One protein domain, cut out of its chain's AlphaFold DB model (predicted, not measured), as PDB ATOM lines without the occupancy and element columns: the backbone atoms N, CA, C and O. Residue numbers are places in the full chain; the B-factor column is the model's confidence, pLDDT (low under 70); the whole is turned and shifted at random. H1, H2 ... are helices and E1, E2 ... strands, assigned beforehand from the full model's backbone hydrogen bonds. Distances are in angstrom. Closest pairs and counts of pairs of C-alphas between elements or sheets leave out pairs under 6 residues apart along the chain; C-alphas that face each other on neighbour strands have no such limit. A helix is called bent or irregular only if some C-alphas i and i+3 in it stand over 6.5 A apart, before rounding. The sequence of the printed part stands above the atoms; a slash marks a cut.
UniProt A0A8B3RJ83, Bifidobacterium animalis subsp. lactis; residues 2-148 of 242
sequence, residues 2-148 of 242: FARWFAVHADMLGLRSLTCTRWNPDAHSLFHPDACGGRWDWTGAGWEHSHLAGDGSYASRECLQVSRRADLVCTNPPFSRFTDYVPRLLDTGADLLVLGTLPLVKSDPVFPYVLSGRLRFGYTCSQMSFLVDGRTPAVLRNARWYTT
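This is residues 2 to 148 of the 242 residues of a protein of Bifidobacterium animalis subsp. lactis (UniProt A0A8B3RJ83). Look for two sheets next to each other: a twisted one of E4, E5, E7 and E6 with H4 packed along E5, and a smaller one of E1, E2 and E3, with H1 and H3 where E1 comes near E4. The hairpin of E6 and E7 bends sharply and its far part reaches out as an arm, while residues 23 to 37 form a long unnamed loop between E1 and E2. The 147 printed residues include six named helices and seven named strands, in the order H1 H2 E1 E2 E3 H3 E4 H4 E5 H5 H6 E6 E7, a mixed class. The larger sheet runs E4 E5 E7 E6, mixed; the smaller runs E1 E2 E3, antiparallel. The whole is compact, with a radius of gyration of the C-alphas of 16.3 A and spans of 42 by 36 by 34 A.

Start at H1, residues 2 to 8, which is on the sheet of E1, residues 18 to 22, E2, residues 38 to 42, and E3, residues 47 to 51, at a height over the sheet of 9.1 A; its closest C-alphas to E1 are Ala 3 and Leu 18, 7.2 A. H2, residues 10 to 13, is close to H1 but not clearly touching, with C-alphas 6 and 13 closest at 8.0 A. The three strands form a meander, each the antiparallel neighbour of the one before; find N 20 and O 40 at 2.8 A, and N 39 and O 50 at 2.9 A. H3, residues 61 to 68, only grazes this sheet, with C-alphas 21 and 63 closest at 7.1 A. E4, residues 72 to 75, H4, residues 79 to 90, and E5, residues 95 to 101, form a strand-helix-strand unit, parallel neighbour strands with a helix between, its crossover right-handed; N 97 and O 73 are 2.9 A apart. H4 lies over E5 at a height over the sheet of 9.3 A, with C-alphas 79 and 100 closest at 6.8 A. H5, residues 102 to 106, and H6, residues 111 to 115, only graze the larger sheet. E6, residues 120 to 132, and E7, residues 136 to 147, form an antiparallel hairpin, with N 130 and O 138 at 2.8 A; E7 is also antiparallel to E5, with N 98 and O 146 at 2.8 A. E5, H5, H6 and E6 make a split strand-helix-strand unit, E7 standing between its strands, with a right-handed crossover. Every O i to N i+4 pair is within hydrogen-bond range in H1, H3 and H6, against 4 of 8 in H4 and 0 of 1 in H5, where 2 of 2 O i to N i+3 pairs are; H2 is too short for such a pair.

Find C-alpha 2, where H1 begins, at (-45.704, 22.010, 33.836). H4 runs 16.5 A and is irregular, C-alphas 80 and 83 being 7.6 A apart; E5 runs 18.9 A. E6 runs 27.4 A and bends by 71 degrees at residue 126; E7 runs 27.5 A, bends by 75 degrees at residue 142 and ends at C-alpha 147, (-35.583, 21.667, 45.320).

The C-alphas farthest apart are Phe 31 and Gly 117, 46.3 A. The printed part has no cut, and its one long link is E1 to E2. Mean pLDDT of the printed part is 92.1; residues 135 to 136 are under 70.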
ATOM      1  N   PHE A   2     -46.577  20.948  33.291       82.69
ATOM      2  CA  PHE A   2     -45.704  22.010  33.836       82.69
ATOM      3  C   PHE A   2     -45.369  23.112  32.830       82.69
ATOM      4  O   PHE A   2     -45.659  24.271  33.086       82.69
ATOM      5  N   ALA A   3     -44.845  22.749  31.659       89.06
ATOM      6  CA  ALA A   3     -44.435  23.699  30.622       89.06
ATOM      7  C   ALA A   3     -45.533  24.707  30.244       89.06
ATOM      8  O   ALA A   3     -45.298  25.908  30.182       89.06
ATOM      9  N   ARG A   4     -46.770  24.219  30.076       89.31
ATOM     10  CA  ARG A   4     -47.938  25.068  29.814       89.31
ATOM     11  C   ARG A   4     -48.249  25.996  30.986       89.31
ATOM     12  O   ARG A   4     -48.554  27.156  30.752       89.31
ATOM     13  N   TRP A   5     -48.197  25.495  32.221       90.94
ATOM     14  CA  TRP A   5     -48.420  26.328  33.400       90.94
ATOM     15  C   TRP A   5     -47.362  27.433  33.488       90.94
ATOM     16  O   TRP A   5     -47.732  28.591  33.621       90.94
ATOM     17  N   PHE A   6     -46.079  27.105  33.309       94.06
ATOM     18  CA  PHE A   6     -45.002  28.096  33.295       94.06
ATOM     19  C   PHE A   6     -45.173  29.131  32.184       94.06
ATOM     20  O   PHE A   6     -45.049  30.314  32.462       94.06
ATOM     21  N   ALA A   7     -45.521  28.715  30.963       93.81
ATOM     22  CA  ALA A   7     -45.752  29.642  29.856       93.81
ATOM     23  C   ALA A   7     -46.918  30.608  30.136       93.81
ATOM     24  O   ALA A   7     -46.817  31.791  29.841       93.81
ATOM     25  N   VAL A   8     -48.010  30.125  30.747       93.75
ATOM     26  CA  VAL A   8     -49.161  30.968  31.136       93.75
ATOM     27  C   VAL A   8     -48.803  31.965  32.244       93.75
ATOM     28  O   VAL A   8     -49.401  33.031  32.317       93.75
ATOM     29  N   HIS A   9     -47.834  31.635  33.098       94.88
ATOM     30  CA  HIS A   9     -47.413  32.471  34.227       94.88
ATOM     31  C   HIS A   9     -46.049  33.133  33.992       94.88
ATOM     32  O   HIS A   9     -45.418  33.586  34.947       94.88
ATOM     33  N   ALA A  10     -45.576  33.175  32.745       94.19
ATOM     34  CA  ALA A  10     -44.209  33.569  32.443       94.19
ATOM     35  C   ALA A  10     -43.907  35.013  32.847       94.19
ATOM     36  O   ALA A  10     -42.867  35.248  33.455       94.19
ATOM     37  N   ASP A  11     -44.838  35.941  32.606       93.25
ATOM     38  CA  ASP A  11     -44.683  37.353  32.979       93.25
ATOM     39  C   ASP A  11     -44.544  37.526  34.495       93.25
ATOM     40  O   ASP A  11     -43.656  38.230  34.969       93.25
ATOM     41  N   MET A  12     -45.378  36.825  35.273       96.06
ATOM     42  CA  MET A  12     -45.338  36.861  36.740       96.06
ATOM     43  C   MET A  12     -44.030  36.283  37.293       96.06
ATOM     44  O   MET A  12     -43.502  36.778  38.285       96.06
ATOM     45  N   LEU A  13     -43.507  35.245  36.641       93.38
ATOM     46  CA  LEU A  13     -42.278  34.564  37.038       93.38
ATOM     47  C   LEU A  13     -41.012  35.197  36.435       93.38
ATOM     48  O   LEU A  13     -39.911  34.754  36.759       93.38
ATOM     49  N   GLY A  14     -41.144  36.189  35.548       94.12
ATOM     50  CA  GLY A  14     -40.022  36.787  34.823       94.12
ATOM     51  C   GLY A  14     -39.302  35.814  33.880       94.12
ATOM     52  O   GLY A  14     -38.097  35.946  33.661       94.12
ATOM     53  N   LEU A  15     -40.002  34.809  33.341       93.75
ATOM     54  CA  LEU A  15     -39.399  33.777  32.496       93.75
ATOM     55  C   LEU A  15     -39.140  34.294  31.081       93.75
ATOM     56  O   LEU A  15     -40.064  34.669  30.364       93.75
ATOM     57  N   ARG A  16     -37.880  34.228  30.643       94.25
ATOM     58  CA  ARG A  16     -37.478  34.588  29.273       94.25
ATOM     59  C   ARG A  16     -37.806  33.500  28.253       94.25
ATOM     60  O   ARG A  16     -38.139  33.796  27.109       94.25
ATOM     61  N   SER A  17     -37.644  32.243  28.651       95.44
ATOM     62  CA  SER A  17     -37.804  31.104  27.757       95.44
ATOM     63  C   SER A  17     -38.067  29.814  28.519       95.44
ATOM     64  O   SER A  17     -37.711  29.689  29.690       95.44
ATOM     65  N   LEU A  18     -38.638  28.832  27.828       96.75
ATOM     66  CA  LEU A  18     -38.791  27.463  28.311       96.75
ATOM     67  C   LEU A  18     -38.306  26.501  27.233       96.75
ATOM     68  O   LEU A  18     -38.603  26.696  26.059       96.75
ATOM     69  N   THR A  19     -37.644  25.425  27.646       96.69
ATOM     70  CA  THR A  19     -37.283  24.319  26.756       96.69
ATOM     71  C   THR A  19     -37.802  23.014  27.343       96.69
ATOM     72  O   THR A  19     -37.603  22.724  28.521       96.69
ATOM     73  N   CYS A  20     -38.468  22.213  26.518       95.88
ATOM     74  CA  CYS A  20     -38.907  20.863  26.848       95.88
ATOM     75  C   CYS A  20     -38.222  19.867  25.924       95.88
ATOM     76  O   CYS A  20     -38.188  20.071  24.713       95.88
ATOM     77  N   THR A  21     -37.754  18.756  26.479       95.12
ATOM     78  CA  THR A  21     -37.286  17.607  25.702       95.12
ATOM     79  C   THR A  21     -38.190  16.408  25.958       95.12
ATOM     80  O   THR A  21     -38.761  16.250  27.042       95.12
ATOM     81  N   ARG A  22     -38.357  15.565  24.941       94.12
ATOM     82  CA  ARG A  22     -39.130  14.326  25.020       94.12
ATOM     83  C   ARG A  22     -38.273  13.175  24.535       94.12
ATOM     84  O   ARG A  22     -37.841  13.177  23.384       94.12
ATOM     85  N   TRP A  23     -38.111  12.180  25.396       94.00
ATOM     86  CA  TRP A  23     -37.489  10.919  25.027       94.00
ATOM     87  C   TRP A  23     -38.361  10.139  24.039       94.00
ATOM     88  O   TRP A  23     -39.585  10.093  24.187       94.00
ATOM     89  N   ASN A  24     -37.723   9.522  23.051       94.12
ATOM     90  CA  ASN A  24     -38.335   8.603  22.112       94.12
ATOM     91  C   ASN A  24     -37.797   7.182  22.363       94.12
ATOM     92  O   ASN A  24     -36.616   6.946  22.117       94.12
ATOM     93  N   PRO A  25     -38.630   6.242  22.845       90.12
ATOM     94  CA  PRO A  25     -38.206   4.866  23.106       90.12
ATOM     95  C   PRO A  25     -37.829   4.082  21.846       90.12
ATOM     96  O   PRO A  25     -37.080   3.116  21.956       90.12
ATOM     97  N   ASP A  26     -38.330   4.487  20.676       90.50
ATOM     98  CA  ASP A  26     -38.037   3.825  19.402       90.50
ATOM     99  C   ASP A  26     -36.712   4.299  18.796       90.50
ATOM    100  O   ASP A  26     -36.209   3.690  17.850       90.50
ATOM    101  N   ALA A  27     -36.122   5.370  19.341       83.50
ATOM    102  CA  ALA A  27     -34.778   5.781  18.970       83.50
ATOM    103  C   ALA A  27     -33.798   4.633  19.245       83.50
ATOM    104  O   ALA A  27     -33.867   3.976  20.284       83.50
ATOM    105  N   HIS A  28     -32.883   4.394  18.304       79.25
ATOM    106  CA  HIS A  28     -31.952   3.254  18.305       79.25
ATOM    107  C   HIS A  28     -32.588   1.875  18.043       79.25
ATOM    108  O   HIS A  28     -31.894   0.860  18.121       79.25
ATOM    109  N   SER A  29     -33.875   1.813  17.688       84.25
ATOM    110  CA  SER A  29     -34.493   0.590  17.175       84.25
ATOM    111  C   SER A  29     -34.002   0.277  15.761       84.25
ATOM    112  O   SER A  29     -33.915   1.163  14.912       84.25
ATOM    113  N   LEU A  30     -33.779  -1.009  15.467       82.69
ATOM    114  CA  LEU A  30     -33.491  -1.487  14.106       82.69
ATOM    115  C   LEU A  30     -34.637  -1.193  13.124       82.69
ATOM    116  O   LEU A  30     -34.412  -1.131  11.920       82.69
ATOM    117  N   PHE A  31     -35.859  -1.023  13.633       87.31
ATOM    118  CA  PHE A  31     -37.057  -0.796  12.823       87.31
ATOM    119  C   PHE A  31     -37.328   0.690  12.554       87.31
ATOM    120  O   PHE A  31     -38.091   1.014  11.646       87.31
ATOM    121  N   HIS A  32     -36.695   1.587  13.316       84.19
ATOM    122  CA  HIS A  32     -36.890   3.034  13.222       84.19
ATOM    123  C   HIS A  32     -35.551   3.779  13.362       84.19
ATOM    124  O   HIS A  32     -35.327   4.459  14.364       84.19
ATOM    125  N   PRO A  33     -34.645   3.671  12.372       77.75
ATOM    126  CA  PRO A  33     -33.308   4.265  12.458       77.75
ATOM    127  C   PRO A  33     -33.326   5.799  12.561       77.75
ATOM    128  O   PRO A  33     -32.427   6.373  13.169       77.75
ATOM    129  N   ASP A  34     -34.372   6.447  12.040       85.75
ATOM    130  CA  ASP A  34     -34.548   7.906  12.075       85.75
ATOM    131  C   ASP A  34     -35.341   8.392  13.304       85.75
ATOM    132  O   ASP A  34     -35.626   9.588  13.445       85.75
ATOM    133  N   ALA A  35     -35.745   7.484  14.202       89.06
ATOM    134  CA  ALA A  35     -36.454   7.867  15.415       89.06
ATOM    135  C   ALA A  35     -35.539   8.685  16.331       89.06
ATOM    136  O   ALA A  35     -34.467   8.254  16.748       89.06
ATOM    137  N   CYS A  36     -36.016   9.873  16.682       93.56
ATOM    138  CA  CYS A  36     -35.318  10.826  17.527       93.56
ATOM    139  C   CYS A  36     -36.251  11.386  18.600       93.56
ATOM    140  O   CYS A  36     -37.482  11.267  18.527       93.56
ATOM    141  N   GLY A  37     -35.652  11.998  19.616       95.31
ATOM    142  CA  GLY A  37     -36.376  12.756  20.620       95.31
ATOM    143  C   GLY A  37     -37.006  14.024  20.042       95.31
ATOM    144  O   GLY A  37     -36.637  14.512  18.974       95.31
ATOM    145  N   GLY A  38     -37.971  14.575  20.772       96.06
ATOM    146  CA  GLY A  38     -38.597  15.853  20.430       96.06
ATOM    147  C   GLY A  38     -38.077  16.985  21.306       96.06
ATOM    148  O   GLY A  38     -37.731  16.762  22.471       96.06
ATOM    149  N   ARG A  39     -38.079  18.201  20.770       96.38
ATOM    150  CA  ARG A  39     -37.750  19.429  21.490       96.38
ATOM    151  C   ARG A  39     -38.794  20.501  21.220       96.38
ATOM    152  O   ARG A  39     -39.202  20.705  20.082       96.38
ATOM    153  N   TRP A  40     -39.194  21.199  22.277       96.88
ATOM    154  CA  TRP A  40     -40.061  22.363  22.188       96.88
ATOM    155  C   TRP A  40     -39.423  23.540  22.899       96.88
ATOM    156  O   TRP A  40     -39.054  23.413  24.067       96.88
ATOM    157  N   ASP A  41     -39.351  24.677  22.224       96.44
ATOM    158  CA  ASP A  41     -38.861  25.927  22.791       96.44
ATOM    159  C   ASP A  41     -39.981  26.968  22.793       96.44
ATOM    160  O   ASP A  41     -40.777  27.058  21.858       96.44
ATOM    161  N   TRP A  42     -40.059  27.739  23.868       95.94
ATOM    162  CA  TRP A  42     -40.990  28.850  24.024       95.94
ATOM    163  C   TRP A  42     -40.214  30.111  24.387       95.94
ATOM    164  O   TRP A  42     -39.358  30.071  25.271       95.94
ATOM    165  N   THR A  43     -40.522  31.219  23.712       92.31
ATOM    166  CA  THR A  43     -39.805  32.509  23.807       92.31
ATOM    167  C   THR A  43     -40.744  33.699  24.042       92.31
ATOM    168  O   THR A  43     -40.415  34.833  23.706       92.31
ATOM    169  N   GLY A  44     -41.950  33.461  24.570       86.69
ATOM    170  CA  GLY A  44     -42.976  34.499  24.755       86.69
ATOM    171  C   GLY A  44     -44.034  34.536  23.652       86.69
ATOM    172  O   GLY A  44     -45.213  34.708  23.944       86.69
ATOM    173  N   ALA A  45     -43.642  34.310  22.395       82.44
ATOM    174  CA  ALA A  45     -44.525  34.471  21.230       82.44
ATOM    175  C   ALA A  45     -45.225  33.176  20.765       82.44
ATOM    176  O   ALA A  45     -46.102  33.223  19.905       82.44
ATOM    177  N   GLY A  46     -44.854  32.017  21.316       88.38
ATOM    178  CA  GLY A  46     -45.388  30.722  20.896       88.38
ATOM    179  C   GLY A  46     -44.446  29.564  21.208       88.38
ATOM    180  O   GLY A  46     -43.396  29.764  21.812       88.38
ATOM    181  N   TRP A  47     -44.858  28.355  20.824       95.00
ATOM    182  CA  TRP A  47     -44.050  27.140  20.934       95.00
ATOM    183  C   TRP A  47     -43.527  26.736  19.558       95.00
ATOM    184  O   TRP A  47     -44.317  26.553  18.632       95.00
ATOM    185  N   GLU A  48     -42.222  26.524  19.453       96.31
ATOM    186  CA  GLU A  48     -41.569  25.971  18.269       96.31
ATOM    187  C   GLU A  48     -41.175  24.520  18.536       96.31
ATOM    188  O   GLU A  48     -40.640  24.205  19.597       96.31
ATOM    189  N   HIS A  49     -41.462  23.627  17.588       96.31
ATOM    190  CA  HIS A  49     -41.130  22.206  17.685       96.31
ATOM    191  C   HIS A  49     -39.980  21.860  16.740       96.31
ATOM    192  O   HIS A  49     -39.993  22.245  15.572       96.31
ATOM    193  N   SER A  50     -39.018  21.089  17.236       95.88
ATOM    194  CA  SER A  50     -37.894  20.566  16.462       95.88
ATOM    195  C   SER A  50     -37.536  19.140  16.884       95.88
ATOM    196  O   SER A  50     -37.913  18.664  17.959       95.88
ATOM    197  N   HIS A  51     -36.802  18.447  16.015       96.06
ATOM    198  CA  HIS A  51     -36.229  17.139  16.309       96.06
ATOM    199  C   HIS A  51     -34.886  17.292  17.023       96.06
ATOM    200  O   HIS A  51     -34.079  18.153  16.668       96.06
ATOM    201  N   LEU A  52     -34.654  16.450  18.027       95.81
ATOM    202  CA  LEU A  52     -33.341  16.302  18.646       95.81
ATOM    203  C   LEU A  52     -32.430  15.465  17.745       95.81
ATOM    204  O   LEU A  52     -32.908  14.648  16.960       95.81
ATOM    205  N   ALA A  53     -31.116  15.638  17.881       92.69
ATOM    206  CA  ALA A  53     -30.161  14.767  17.199       92.69
ATOM    207  C   ALA A  53     -30.111  13.366  17.837       92.69
ATOM    208  O   ALA A  53     -29.831  12.381  17.157       92.69
ATOM    209  N   GLY A  54     -30.348  13.281  19.150       93.12
ATOM    210  CA  GLY A  54     -30.397  12.028  19.900       93.12
ATOM    211  C   GLY A  54     -31.810  11.531  20.214       93.12
ATOM    212  O   GLY A  54     -32.817  12.018  19.704       93.12
ATOM    213  N   ASP A  55     -31.884  10.574  21.135       94.62
ATOM    214  CA  ASP A  55     -33.128   9.950  21.601       94.62
ATOM    215  C   ASP A  55     -33.984  10.845  22.513       94.62
ATOM    216  O   ASP A  55     -35.130  10.513  22.800       94.62
ATOM    217  N   GLY A  56     -33.450  11.965  23.005       94.19
ATOM    218  CA  GLY A  56     -34.119  12.824  23.986       94.19
ATOM    219  C   GLY A  56     -34.090  12.298  25.424       94.19
ATOM    220  O   GLY A  56     -34.862  12.762  26.266       94.19
ATOM    221  N   SER A  57     -33.219  11.335  25.731       93.12
ATOM    222  CA  SER A  57     -32.991  10.867  27.098       93.12
ATOM    223  C   SER A  57     -32.409  11.988  27.952       93.12
ATOM    224  O   SER A  57     -31.490  12.692  27.531       93.12
ATOM    225  N   TYR A  58     -32.872  12.111  29.197       91.81
ATOM    226  CA  TYR A  58     -32.340  13.079  30.166       91.81
ATOM    227  C   TYR A  58     -30.835  12.899  30.439       91.81
ATOM    228  O   TYR A  58     -30.176  13.839  30.875       91.81
ATOM    229  N   ALA A  59     -30.301  11.700  30.190       92.75
ATOM    230  CA  ALA A  59     -28.886  11.378  30.351       92.75
ATOM    231  C   ALA A  59     -28.068  11.599  29.064       92.75
ATOM    232  O   ALA A  59     -26.841  11.508  29.097       92.75
ATOM    233  N   SER A  60     -28.722  11.890  27.932       94.06
ATOM    234  CA  SER A  60     -28.035  12.183  26.673       94.06
ATOM    235  C   SER A  60     -27.211  13.467  26.791       94.06
ATOM    236  O   SER A  60     -27.589  14.423  27.476       94.06
ATOM    237  N   ARG A  61     -26.077  13.520  26.081       94.69
ATOM    238  CA  ARG A  61     -25.210  14.710  26.059       94.69
ATOM    239  C   ARG A  61     -25.982  15.959  25.632       94.69
ATOM    240  O   ARG A  61     -25.770  17.019  26.214       94.69
ATOM    241  N   GLU A  62     -26.855  15.828  24.639       95.75
ATOM    242  CA  GLU A  62     -27.677  16.914  24.104       95.75
ATOM    243  C   GLU A  62     -28.661  17.455  25.152       95.75
ATOM    244  O   GLU A  62     -28.670  18.658  25.411       95.75
ATOM    245  N   CYS A  63     -29.414  16.588  25.839       95.81
ATOM    246  CA  CYS A  63     -30.348  17.031  26.881       95.81
ATOM    247  C   CYS A  63     -29.627  17.603  28.109       95.81
ATOM    248  O   CYS A  63     -30.078  18.598  28.669       95.81
ATOM    249  N   LEU A  64     -28.472  17.054  28.499       95.81
ATOM    250  CA  LEU A  64     -27.665  17.638  29.576       95.81
ATOM    251  C   LEU A  64     -27.120  19.026  29.204       95.81
ATOM    252  O   LEU A  64     -26.970  19.870  30.081       95.81
ATOM    253  N   GLN A  65     -26.826  19.290  27.926       96.56
ATOM    254  CA  GLN A  65     -26.460  20.636  27.467       96.56
ATOM    255  C   GLN A  65     -27.638  21.612  27.528       96.56
ATOM    256  O   GLN A  65     -27.424  22.782  27.830       96.56
ATOM    257  N   VAL A  66     -28.867  21.143  27.290       96.00
ATOM    258  CA  VAL A  66     -30.075  21.948  27.531       96.00
ATOM    259  C   VAL A  66     -30.179  22.303  29.013       96.00
ATOM    260  O   VAL A  66     -30.268  23.483  29.339       96.00
ATOM    261  N   SER A  67     -30.070  21.319  29.909       96.00
ATOM    262  CA  SER A  67     -30.137  21.555  31.357       96.00
ATOM    263  C   SER A  67     -29.044  22.504  31.860       96.00
ATOM    264  O   SER A  67     -29.337  23.380  32.657       96.00
ATOM    265  N   ARG A  68     -27.806  22.404  31.350       96.94
ATOM    266  CA  ARG A  68     -26.699  23.321  31.711       96.94
ATOM    267  C   ARG A  68     -26.942  24.783  31.328       96.94
ATOM    268  O   ARG A  68     -26.275  25.658  31.863       96.94
ATOM    269  N   ARG A  69     -27.817  25.045  30.356       96.25
ATOM    270  CA  ARG A  69     -28.178  26.404  29.922       96.25
ATOM    271  C   ARG A  69     -29.406  26.946  30.648       96.25
ATOM    272  O   ARG A  69     -29.757  28.099  30.424       96.25
ATOM    273  N   ALA A  70     -30.080  26.116  31.441       96.00
ATOM    274  CA  ALA A  70     -31.272  26.500  32.172       96.00
ATOM    275  C   ALA A  70     -30.900  27.005  33.567       96.00
ATOM    276  O   ALA A  70     -30.044  26.425  34.232       96.00
ATOM    277  N   ASP A  71     -31.608  28.029  34.034       96.56
ATOM    278  CA  ASP A  71     -31.515  28.464  35.429       96.56
ATOM    279  C   ASP A  71     -32.218  27.463  36.360       96.56
ATOM    280  O   ASP A  71     -31.742  27.189  37.454       96.56
ATOM    281  N   LEU A  72     -33.333  26.875  35.905       96.44
ATOM    282  CA  LEU A  72     -34.161  25.934  36.661       96.44
ATOM    283  C   LEU A  72     -34.610  24.760  35.783       96.44
ATOM    284  O   LEU A  72     -35.190  24.952  34.713       96.44
ATOM    285  N   VAL A  73     -34.452  23.536  36.285       96.12
ATOM    286  CA  VAL A  73     -35.050  22.326  35.712       96.12
ATOM    287  C   VAL A  73     -36.228  21.878  36.576       96.12
ATOM    288  O   VAL A  73     -36.058  21.468  37.727       96.12
ATOM    289  N   CYS A  74     -37.434  21.913  36.001       95.44
ATOM    290  CA  CYS A  74     -38.657  21.435  36.645       95.44
ATOM    291  C   CYS A  74     -39.182  20.155  35.981       95.44
ATOM    292  O   CYS A  74     -39.420  20.139  34.772       95.44
ATOM    293  N   THR A  75     -39.374  19.076  36.748       92.56
ATOM    294  CA  THR A  75     -39.764  17.774  36.176       92.56
ATOM    295  C   THR A  75     -40.429  16.817  37.176       92.56
ATOM    296  O   THR A  75     -40.300  16.952  38.392       92.56
ATOM    297  N   ASN A  76     -41.131  15.814  36.645       91.00
ATOM    298  CA  ASN A  76     -41.607  14.640  37.376       91.00
ATOM    299  C   ASN A  76     -40.912  13.395  36.791       91.00
ATOM    300  O   ASN A  76     -41.425  12.812  35.831       91.00
ATOM    301  N   PRO A  77     -39.717  13.034  37.287       90.12
ATOM    302  CA  PRO A  77     -38.940  11.941  36.728       90.12
ATOM    303  C   PRO A  77     -39.583  10.587  37.064       90.12
ATOM    304  O   PRO A  77     -40.250  10.449  38.093       90.12
ATOM    305  N   PRO A  78     -39.322   9.538  36.263       87.88
ATOM    306  CA  PRO A  78     -39.648   8.175  36.660       87.88
ATOM    307  C   PRO A  78     -38.984   7.847  38.003       87.88
ATOM    308  O   PRO A  78     -37.762   7.943  38.126       87.88
ATOM    309  N   PHE A  79     -39.758   7.432  39.009       88.31
ATOM    310  CA  PHE A  79     -39.214   7.204  40.356       88.31
ATOM    311  C   PHE A  79     -38.131   6.121  40.398       88.31
ATOM    312  O   PHE A  79     -37.196   6.233  41.184       88.31
ATOM    313  N   SER A  80     -38.198   5.130  39.502       90.25
ATOM    314  CA  SER A  80     -37.162   4.099  39.339       90.25
ATOM    315  C   SER A  80     -35.806   4.652  38.900       90.25
ATOM    316  O   SER A  80     -34.785   4.012  39.126       90.25
ATOM    317  N   ARG A  81     -35.788   5.836  38.280       93.31
ATOM    318  CA  ARG A  81     -34.575   6.501  37.800       93.31
ATOM    319  C   ARG A  81     -34.190   7.708  38.646       93.31
ATOM    320  O   ARG A  81     -33.177   8.326  38.359       93.31
ATOM    321  N   PHE A  82     -34.948   8.046  39.690       94.88
ATOM    322  CA  PHE A  82     -34.731   9.260  40.486       94.88
ATOM    323  C   PHE A  82     -33.302   9.370  41.036       94.88
ATOM    324  O   PHE A  82     -32.708  10.446  41.004       94.88
ATOM    325  N   THR A  83     -32.740   8.249  41.497       94.38
ATOM    326  CA  THR A  83     -31.393   8.171  42.081       94.38
ATOM    327  C   THR A  83     -30.264   8.348  41.065       94.38
ATOM    328  O   THR A  83     -29.157   8.687  41.460       94.38
ATOM    329  N   ASP A  84     -30.534   8.166  39.773       94.94
ATOM    330  CA  ASP A  84     -29.615   8.509  38.679       94.94
ATOM    331  C   ASP A  84     -29.909   9.917  38.128       94.94
ATOM    332  O   ASP A  84     -29.007  10.692  37.822       94.94
ATOM    333  N   TYR A  85     -31.190  10.275  38.055       93.88
ATOM    334  CA  TYR A  85     -31.692  11.500  37.447       93.88
ATOM    335  C   TYR A  85     -31.306  12.756  38.239       93.88
ATOM    336  O   TYR A  85     -30.781  13.709  37.666       93.88
ATOM    337  N   VAL A  86     -31.555  12.775  39.554       95.31
ATOM    338  CA  VAL A  86     -31.326  13.967  40.389       95.31
ATOM    339  C   VAL A  86     -29.845  14.346  40.475       95.31
ATOM    340  O   VAL A  86     -29.552  15.514  40.219       95.31
ATOM    341  N   PRO A  87     -28.902  13.424  40.762       95.19
ATOM    342  CA  PRO A  87     -27.481  13.772  40.801       95.19
ATOM    343  C   PRO A  87     -26.983  14.350  39.475       95.19
ATOM    344  O   PRO A  87     -26.357  15.403  39.468       95.19
ATOM    345  N   ARG A  88     -27.363  13.742  38.341       95.00
ATOM    346  CA  ARG A  88     -26.981  14.247  37.011       95.00
ATOM    347  C   ARG A  88     -27.466  15.662  36.759       95.00
ATOM    348  O   ARG A  88     -26.733  16.448  36.170       95.00
ATOM    349  N   LEU A  89     -28.696  15.981  37.163       94.25
ATOM    350  CA  LEU A  89     -29.213  17.335  37.012       94.25
ATOM    351  C   LEU A  89     -28.527  18.319  37.958       94.25
ATOM    352  O   LEU A  89     -28.201  19.420  37.525       94.25
ATOM    353  N   LEU A  90     -28.239  17.926  39.201       94.75
ATOM    354  CA  LEU A  90     -27.442  18.752  40.112       94.75
ATOM    355  C   LEU A  90     -26.058  19.052  39.515       94.75
ATOM    356  O   LEU A  90     -25.587  20.183  39.598       94.75
ATOM    357  N   ASP A  91     -25.427  18.094  38.838       95.00
ATOM    358  CA  ASP A  91     -24.125  18.290  38.184       95.00
ATOM    359  C   ASP A  91     -24.168  19.263  36.991       95.00
ATOM    360  O   ASP A  91     -23.124  19.721  36.526       95.00
ATOM    361  N   THR A  92     -25.355  19.619  36.483       95.25
ATOM    362  CA  THR A  92     -25.485  20.646  35.432       95.25
ATOM    363  C   THR A  92     -25.315  22.065  35.963       95.25
ATOM    364  O   THR A  92     -25.044  22.965  35.174       95.25
ATOM    365  N   GLY A  93     -25.454  22.261  37.278       94.81
ATOM    366  CA  GLY A  93     -25.415  23.574  37.921       94.81
ATOM    367  C   GLY A  93     -26.756  24.310  37.950       94.81
ATOM    368  O   GLY A  93     -26.861  25.289  38.681       94.81
ATOM    369  N   ALA A  94     -27.773  23.829  37.231       96.06
ATOM    370  CA  ALA A  94     -29.118  24.392  37.283       96.06
ATOM    371  C   ALA A  94     -29.777  24.164  38.651       96.06
ATOM    372  O   ALA A  94     -29.566  23.127  39.298       96.06
ATOM    373  N   ASP A  95     -30.638  25.099  39.056       97.56
ATOM    374  CA  ASP A  95     -31.561  24.855  40.153       97.56
ATOM    375  C   ASP A  95     -32.589  23.790  39.764       97.56
ATOM    376  O   ASP A  95     -32.884  23.568  38.590       97.56
ATOM    377  N   LEU A  96     -33.159  23.114  40.760       96.56
ATOM    378  CA  LEU A  96     -34.079  22.001  40.562       96.56
ATOM    379  C   LEU A  96     -35.427  22.238  41.234       96.56
ATOM    380  O   LEU A  96     -35.508  22.735  42.360       96.56
ATOM    381  N   LEU A  97     -36.484  21.772  40.571       95.81
ATOM    382  CA  LEU A  97     -37.807  21.554  41.144       95.81
ATOM    383  C   LEU A  97     -38.342  20.202  40.650       95.81
ATOM    384  O   LEU A  97     -38.883  20.078  39.554       95.81
ATOM    385  N   VAL A  98     -38.139  19.152  41.441       95.50
ATOM    386  CA  VAL A  98     -38.324  17.760  41.002       95.50
ATOM    387  C   VAL A  98     -39.334  17.052  41.891       95.50
ATOM    388  O   VAL A  98     -39.225  17.097  43.114       95.50
ATOM    389  N   LEU A  99     -40.313  16.371  41.299       94.31
ATOM    390  CA  LEU A  99     -41.254  15.563  42.070       94.31
ATOM    391  C   LEU A  99     -40.606  14.241  42.509       94.31
ATOM    392  O   LEU A  99     -40.006  13.531  41.704       94.31
ATOM    393  N   GLY A 100     -40.765  13.879  43.778       94.75
ATOM    394  CA  GLY A 100     -40.306  12.597  44.309       94.75
ATOM    395  C   GLY A 100     -41.141  12.129  45.495       94.75
ATOM    396  O   GLY A 100     -42.049  12.822  45.954       94.75
ATOM    397  N   THR A 101     -40.830  10.944  46.013       94.75
ATOM    398  CA  THR A 101     -41.457  10.392  47.218       94.75
ATOM    399  C   THR A 101     -40.475  10.367  48.386       94.75
ATOM    400  O   THR A 101     -39.276  10.210  48.174       94.75
ATOM    401  N   LEU A 102     -40.971  10.475  49.627       95.38
ATOM    402  CA  LEU A 102     -40.137  10.528  50.843       95.38
ATOM    403  C   LEU A 102     -38.992   9.501  50.875       95.38
ATOM    404  O   LEU A 102     -37.871   9.908  51.175       95.38
ATOM    405  N   PRO A 103     -39.197   8.204  50.563       94.94
ATOM    406  CA  PRO A 103     -38.129   7.215  50.694       94.94
ATOM    407  C   PRO A 103     -36.922   7.465  49.783       94.94
ATOM    408  O   PRO A 103     -35.831   7.002  50.099       94.94
ATOM    409  N   LEU A 104     -37.083   8.217  48.687       96.12
ATOM    410  CA  LEU A 104     -35.982   8.537  47.772       96.12
ATOM    411  C   LEU A 104     -34.918   9.413  48.446       96.12
ATOM    412  O   LEU A 104     -33.748   9.355  48.067       96.12
ATOM    413  N   VAL A 105     -35.298  10.177  49.480       96.75
ATOM    414  CA  VAL A 105     -34.396  11.102  50.185       96.75
ATOM    415  C   VAL A 105     -33.238  10.396  50.883       96.75
ATOM    416  O   VAL A 105     -32.155  10.958  50.966       96.75
ATOM    417  N   LYS A 106     -33.458   9.167  51.366       96.44
ATOM    418  CA  LYS A 106     -32.464   8.397  52.128       96.44
ATOM    419  C   LYS A 106     -31.560   7.531  51.248       96.44
ATOM    420  O   LYS A 106     -30.776   6.747  51.771       96.44
ATOM    421  N   SER A 107     -31.728   7.599  49.929       96.56
ATOM    422  CA  SER A 107     -30.883   6.847  49.006       96.56
ATOM    423  C   SER A 107     -29.481   7.447  48.961       96.56
ATOM    424  O   SER A 107     -29.322   8.669  48.997       96.56
ATOM    425  N   ASP A 108     -28.470   6.587  48.859       96.38
ATOM    426  CA  ASP A 108     -27.065   7.005  48.869       96.38
ATOM    427  C   ASP A 108     -26.715   8.021  47.764       96.38
ATOM    428  O   ASP A 108     -25.966   8.950  48.051       96.38
ATOM    429  N   PRO A 109     -27.295   7.959  46.547       96.75
ATOM    430  CA  PRO A 109     -27.042   8.988  45.537       96.75
ATOM    431  C   PRO A 109     -27.679  10.356  45.832       96.75
ATOM    432  O   PRO A 109     -27.274  11.349  45.238       96.75
ATOM    433  N   VAL A 110     -28.688  10.437  46.710       97.50
ATOM    434  CA  VAL A 110     -29.485  11.663  46.929       97.50
ATOM    435  C   VAL A 110     -29.182  12.318  48.273       97.50
ATOM    436  O   VAL A 110     -29.034  13.538  48.343       97.50
ATOM    437  N   PHE A 111     -29.084  11.527  49.344       98.12
ATOM    438  CA  PHE A 111     -28.929  12.035  50.708       98.12
ATOM    439  C   PHE A 111     -27.732  12.984  50.912       98.12
ATOM    440  O   PHE A 111     -27.906  13.977  51.621       98.12
ATOM    441  N   PRO A 112     -26.560  12.795  50.270       97.62
ATOM    442  CA  PRO A 112     -25.427  13.718  50.415       97.62
ATOM    443  C   PRO A 112     -25.761  15.163  50.030       97.62
ATOM    444  O   PRO A 112     -25.257  16.116  50.630       97.62
ATOM    445  N   TYR A 113     -26.659  15.351  49.062       97.88
ATOM    446  CA  TYR A 113     -27.125  16.677  48.666       97.88
ATOM    447  C   TYR A 113     -28.069  17.292  49.700       97.88
ATOM    448  O   TYR A 113     -28.096  18.510  49.853       97.88
ATOM    449  N   VAL A 114     -28.809  16.468  50.441       97.94
ATOM    450  CA  VAL A 114     -29.645  16.924  51.561       97.94
ATOM    451  C   VAL A 114     -28.790  17.290  52.766       97.94
ATOM    452  O   VAL A 114     -28.985  18.352  53.357       97.94
ATOM    453  N   LEU A 115     -27.804  16.451  53.082       97.88
ATOM    454  CA  LEU A 115     -26.870  16.654  54.186       97.88
ATOM    455  C   LEU A 115     -26.019  17.919  54.002       97.88
ATOM    456  O   LEU A 115     -25.874  18.700  54.933       97.88
ATOM    457  N   SER A 116     -25.524  18.164  52.786       97.00
ATOM    458  CA  SER A 116     -24.792  19.397  52.444       97.00
ATOM    459  C   SER A 116     -25.684  20.640  52.351       97.00
ATOM    460  O   SER A 116     -25.183  21.744  52.147       97.00
ATOM    461  N   GLY A 117     -27.007  20.484  52.460       96.12
ATOM    462  CA  GLY A 117     -27.957  21.580  52.313       96.12
ATOM    463  C   GLY A 117     -28.078  22.108  50.882       96.12
ATOM    464  O   GLY A 117     -28.568  23.219  50.702       96.12
ATOM    465  N   ARG A 118     -27.656  21.344  49.864       96.62
ATOM    466  CA  ARG A 118     -27.856  21.660  48.438       96.62
ATOM    467  C   ARG A 118     -29.260  21.287  47.954       96.62
ATOM    468  O   ARG A 118     -29.794  21.959  47.081       96.62
ATOM    469  N   LEU A 119     -29.879  20.267  48.545       97.75
ATOM    470  CA  LEU A 119     -31.214  19.772  48.212       97.75
ATOM    471  C   LEU A 119     -32.104  19.760  49.462       97.75
ATOM    472  O   LEU A 119     -31.671  19.371  50.541       97.75
ATOM    473  N   ARG A 120     -33.367  20.164  49.331       97.69
ATOM    474  CA  ARG A 120     -34.355  20.145  50.424       97.69
ATOM    475  C   ARG A 120     -35.752  19.869  49.882       97.69
ATOM    476  O   ARG A 120     -35.953  19.847  48.668       97.69
ATOM    477  N   PHE A 121     -36.725  19.661  50.763       97.62
ATOM    478  CA  PHE A 121     -38.119  19.605  50.327       97.62
ATOM    479  C   PHE A 121     -38.677  21.009  50.096       97.62
ATOM    480  O   PHE A 121     -38.372  21.932  50.851       97.62
ATOM    481  N   GLY A 122     -39.525  21.151  49.078       95.56
ATOM    482  CA  GLY A 122     -40.334  22.338  48.813       95.56
ATOM    483  C   GLY A 122     -41.565  22.427  49.721       95.56
ATOM    484  O   GLY A 122     -41.743  21.637  50.649       95.56
ATOM    485  N   TYR A 123     -42.443  23.393  49.456       91.44
ATOM    486  CA  TYR A 123     -43.573  23.695  50.345       91.44
ATOM    487  C   TYR A 123     -44.638  22.592  50.395       91.44
ATOM    488  O   TYR A 123     -45.124  22.255  51.472       91.44
ATOM    489  N   THR A 124     -44.981  21.986  49.257       83.44
ATOM    490  CA  THR A 124     -45.993  20.922  49.205       83.44
ATOM    491  C   THR A 124     -45.383  19.568  49.560       83.44
ATOM    492  O   THR A 124     -44.542  19.040  48.827       83.44
ATOM    493  N   CYS A 125     -45.846  18.991  50.669       81.62
ATOM    494  CA  CYS A 125     -45.433  17.683  51.171       81.62
ATOM    495  C   CYS A 125     -46.655  16.778  51.417       81.62
ATOM    496  O   CYS A 125     -47.781  17.252  51.560       81.62
ATOM    497  N   SER A 126     -46.416  15.470  51.506       84.62
ATOM    498  CA  SER A 126     -47.374  14.409  51.860       84.62
ATOM    499  C   SER A 126     -48.301  13.925  50.749       84.62
ATOM    500  O   SER A 126     -48.212  12.754  50.386       84.62
ATOM    501  N   GLN A 127     -49.200  14.748  50.214       85.94
ATOM    502  CA  GLN A 127     -50.182  14.290  49.225       85.94
ATOM    503  C   GLN A 127     -50.311  15.290  48.084       85.94
ATOM    504  O   GLN A 127     -50.510  16.478  48.316       85.94
ATOM    505  N   MET A 128     -50.234  14.790  46.851       87.00
ATOM    506  CA  MET A 128     -50.498  15.580  45.652       87.00
ATOM    507  C   MET A 128     -51.542  14.883  44.788       87.00
ATOM    508  O   MET A 128     -51.479  13.670  44.591       87.00
ATOM    509  N   SER A 129     -52.495  15.660  44.284       84.12
ATOM    510  CA  SER A 129     -53.559  15.183  43.404       84.12
ATOM    511  C   SER A 129     -53.316  15.697  41.991       84.12
ATOM    512  O   SER A 129     -53.081  16.888  41.794       84.12
ATOM    513  N   PHE A 130     -53.400  14.806  41.009       80.31
ATOM    514  CA  PHE A 130     -53.183  15.109  39.600       80.31
ATOM    515  C   PHE A 130     -54.419  14.726  38.804       80.31
ATOM    516  O   PHE A 130     -54.943  13.628  38.970       80.31
ATOM    517  N   LEU A 131     -54.864  15.604  37.911       80.44
ATOM    518  CA  LEU A 131     -55.880  15.241  36.931       80.44
ATOM    519  C   LEU A 131     -55.244  14.354  35.861       80.44
ATOM    520  O   LEU A 131     -54.394  14.818  35.101       80.44
ATOM    521  N   VAL A 132     -55.674  13.097  35.800       73.94
ATOM    522  CA  VAL A 132     -55.344  12.167  34.717       73.94
ATOM    523  C   VAL A 132     -56.500  12.196  33.721       73.94
ATOM    524  O   VAL A 132     -57.667  12.064  34.105       73.94
ATOM    525  N   ASP A 133     -56.178  12.491  32.462       74.25
ATOM    526  CA  ASP A 133     -57.120  12.603  31.337       74.25
ATOM    527  C   ASP A 133     -58.311  13.549  31.579       74.25
ATOM    528  O   ASP A 133     -59.399  13.386  31.027       74.25
ATOM    529  N   GLY A 134     -58.115  14.553  32.441       71.75
ATOM    530  CA  GLY A 134     -59.125  15.562  32.775       71.75
ATOM    531  C   GLY A 134     -60.325  15.042  33.570       71.75
ATOM    532  O   GLY A 134     -61.298  15.775  33.720       71.75
ATOM    533  N   ARG A 135     -60.289  13.796  34.064       69.12
ATOM    534  CA  ARG A 135     -61.459  13.143  34.677       69.12
ATOM    535  C   ARG A 135     -61.172  12.507  36.029       69.12
ATOM    536  O   ARG A 135     -61.997  12.635  36.928       69.12
ATOM    537  N   THR A 136     -60.016  11.867  36.197       64.31
ATOM    538  CA  THR A 136     -59.744  11.085  37.409       64.31
ATOM    539  C   THR A 136     -58.592  11.702  38.198       64.31
ATOM    540  O   THR A 136     -57.469  11.755  37.690       64.31
ATOM    541  N   PRO A 137     -58.827  12.171  39.438       78.06
ATOM    542  CA  PRO A 137     -57.748  12.600  40.310       78.06
ATOM    543  C   PRO A 137     -56.930  11.381  40.754       78.06
ATOM    544  O   PRO A 137     -57.366  10.593  41.593       78.06
ATOM    545  N   ALA A 138     -55.727  11.224  40.205       81.25
ATOM    546  CA  ALA A 138     -54.729  10.315  40.749       81.25
ATOM    547  C   ALA A 138     -54.063  10.978  41.957       81.25
ATOM    548  O   ALA A 138     -53.601  12.117  41.879       81.25
ATOM    549  N   VAL A 139     -54.007  10.262  43.076       84.50
ATOM    550  CA  VAL A 139     -53.410  10.762  44.314       84.50
ATOM    551  C   VAL A 139     -52.056  10.104  44.522       84.50
ATOM    552  O   VAL A 139     -51.971   8.909  44.805       84.50
ATOM    553  N   LEU A 140     -50.991  10.896  44.441       84.69
ATOM    554  CA  LEU A 140     -49.663  10.465  44.845       84.69
ATOM    555  C   LEU A 140     -49.485  10.736  46.339       84.69
ATOM    556  O   LEU A 140     -49.346  11.881  46.782       84.69
ATOM    557  N   ARG A 141     -49.488   9.657  47.122       88.00
ATOM    558  CA  ARG A 141     -49.147   9.699  48.547       88.00
ATOM    559  C   ARG A 141     -47.633   9.747  48.729       88.00
ATOM    560  O   ARG A 141     -46.868   9.288  47.888       88.00
ATOM    561  N   ASN A 142     -47.208  10.287  49.862       90.69
ATOM    562  CA  ASN A 142     -45.814  10.525  50.217       90.69
ATOM    563  C   ASN A 142     -45.022  11.384  49.219       90.69
ATOM    564  O   ASN A 142     -43.789  11.366  49.257       90.69
ATOM    565  N   ALA A 143     -45.702  12.181  48.396       92.25
ATOM    566  CA  ALA A 143     -45.080  13.083  47.437       92.25
ATOM    567  C   ALA A 143     -44.442  14.300  48.124       92.25
ATOM    568  O   ALA A 143     -45.003  14.843  49.077       92.25
ATOM    569  N   ARG A 144     -43.299  14.749  47.607       94.38
ATOM    570  CA  ARG A 144     -42.673  16.042  47.903       94.38
ATOM    571  C   ARG A 144     -42.107  16.640  46.626       94.38
ATOM    572  O   ARG A 144     -41.642  15.918  45.744       94.38
ATOM    573  N   TRP A 145     -42.079  17.963  46.581       95.56
ATOM    574  CA  TRP A 145     -41.118  18.652  45.733       95.56
ATOM    575  C   TRP A 145     -39.738  18.566  46.373       95.56
ATOM    576  O   TRP A 145     -39.596  18.839  47.559       95.56
ATOM    577  N   TYR A 146     -38.733  18.207  45.592       97.38
ATOM    578  CA  TYR A 146     -37.321  18.341  45.914       97.38
ATOM    579  C   TYR A 146     -36.807  19.576  45.196       97.38
ATOM    580  O   TYR A 146     -37.094  19.765  44.013       97.38
ATOM    581  N   THR A 147     -36.065  20.421  45.899       97.75
ATOM    582  CA  THR A 147     -35.583  21.667  45.320       97.75
ATOM    583  C   THR A 147     -34.240  22.103  45.875       97.75
ATOM    584  O   THR A 147     -33.889  21.823  47.026       97.75
ATOM    585  N   THR A 148     -33.478  22.779  45.028       98.12
ATOM    586  CA  THR A 148     -32.263  23.503  45.410       98.12
ATOM    587  C   THR A 148     -32.569  24.933  45.843       98.12
ATOM    588  O   THR A 148     -31.791  25.490  46.615       98.12
TER     589      THR A 148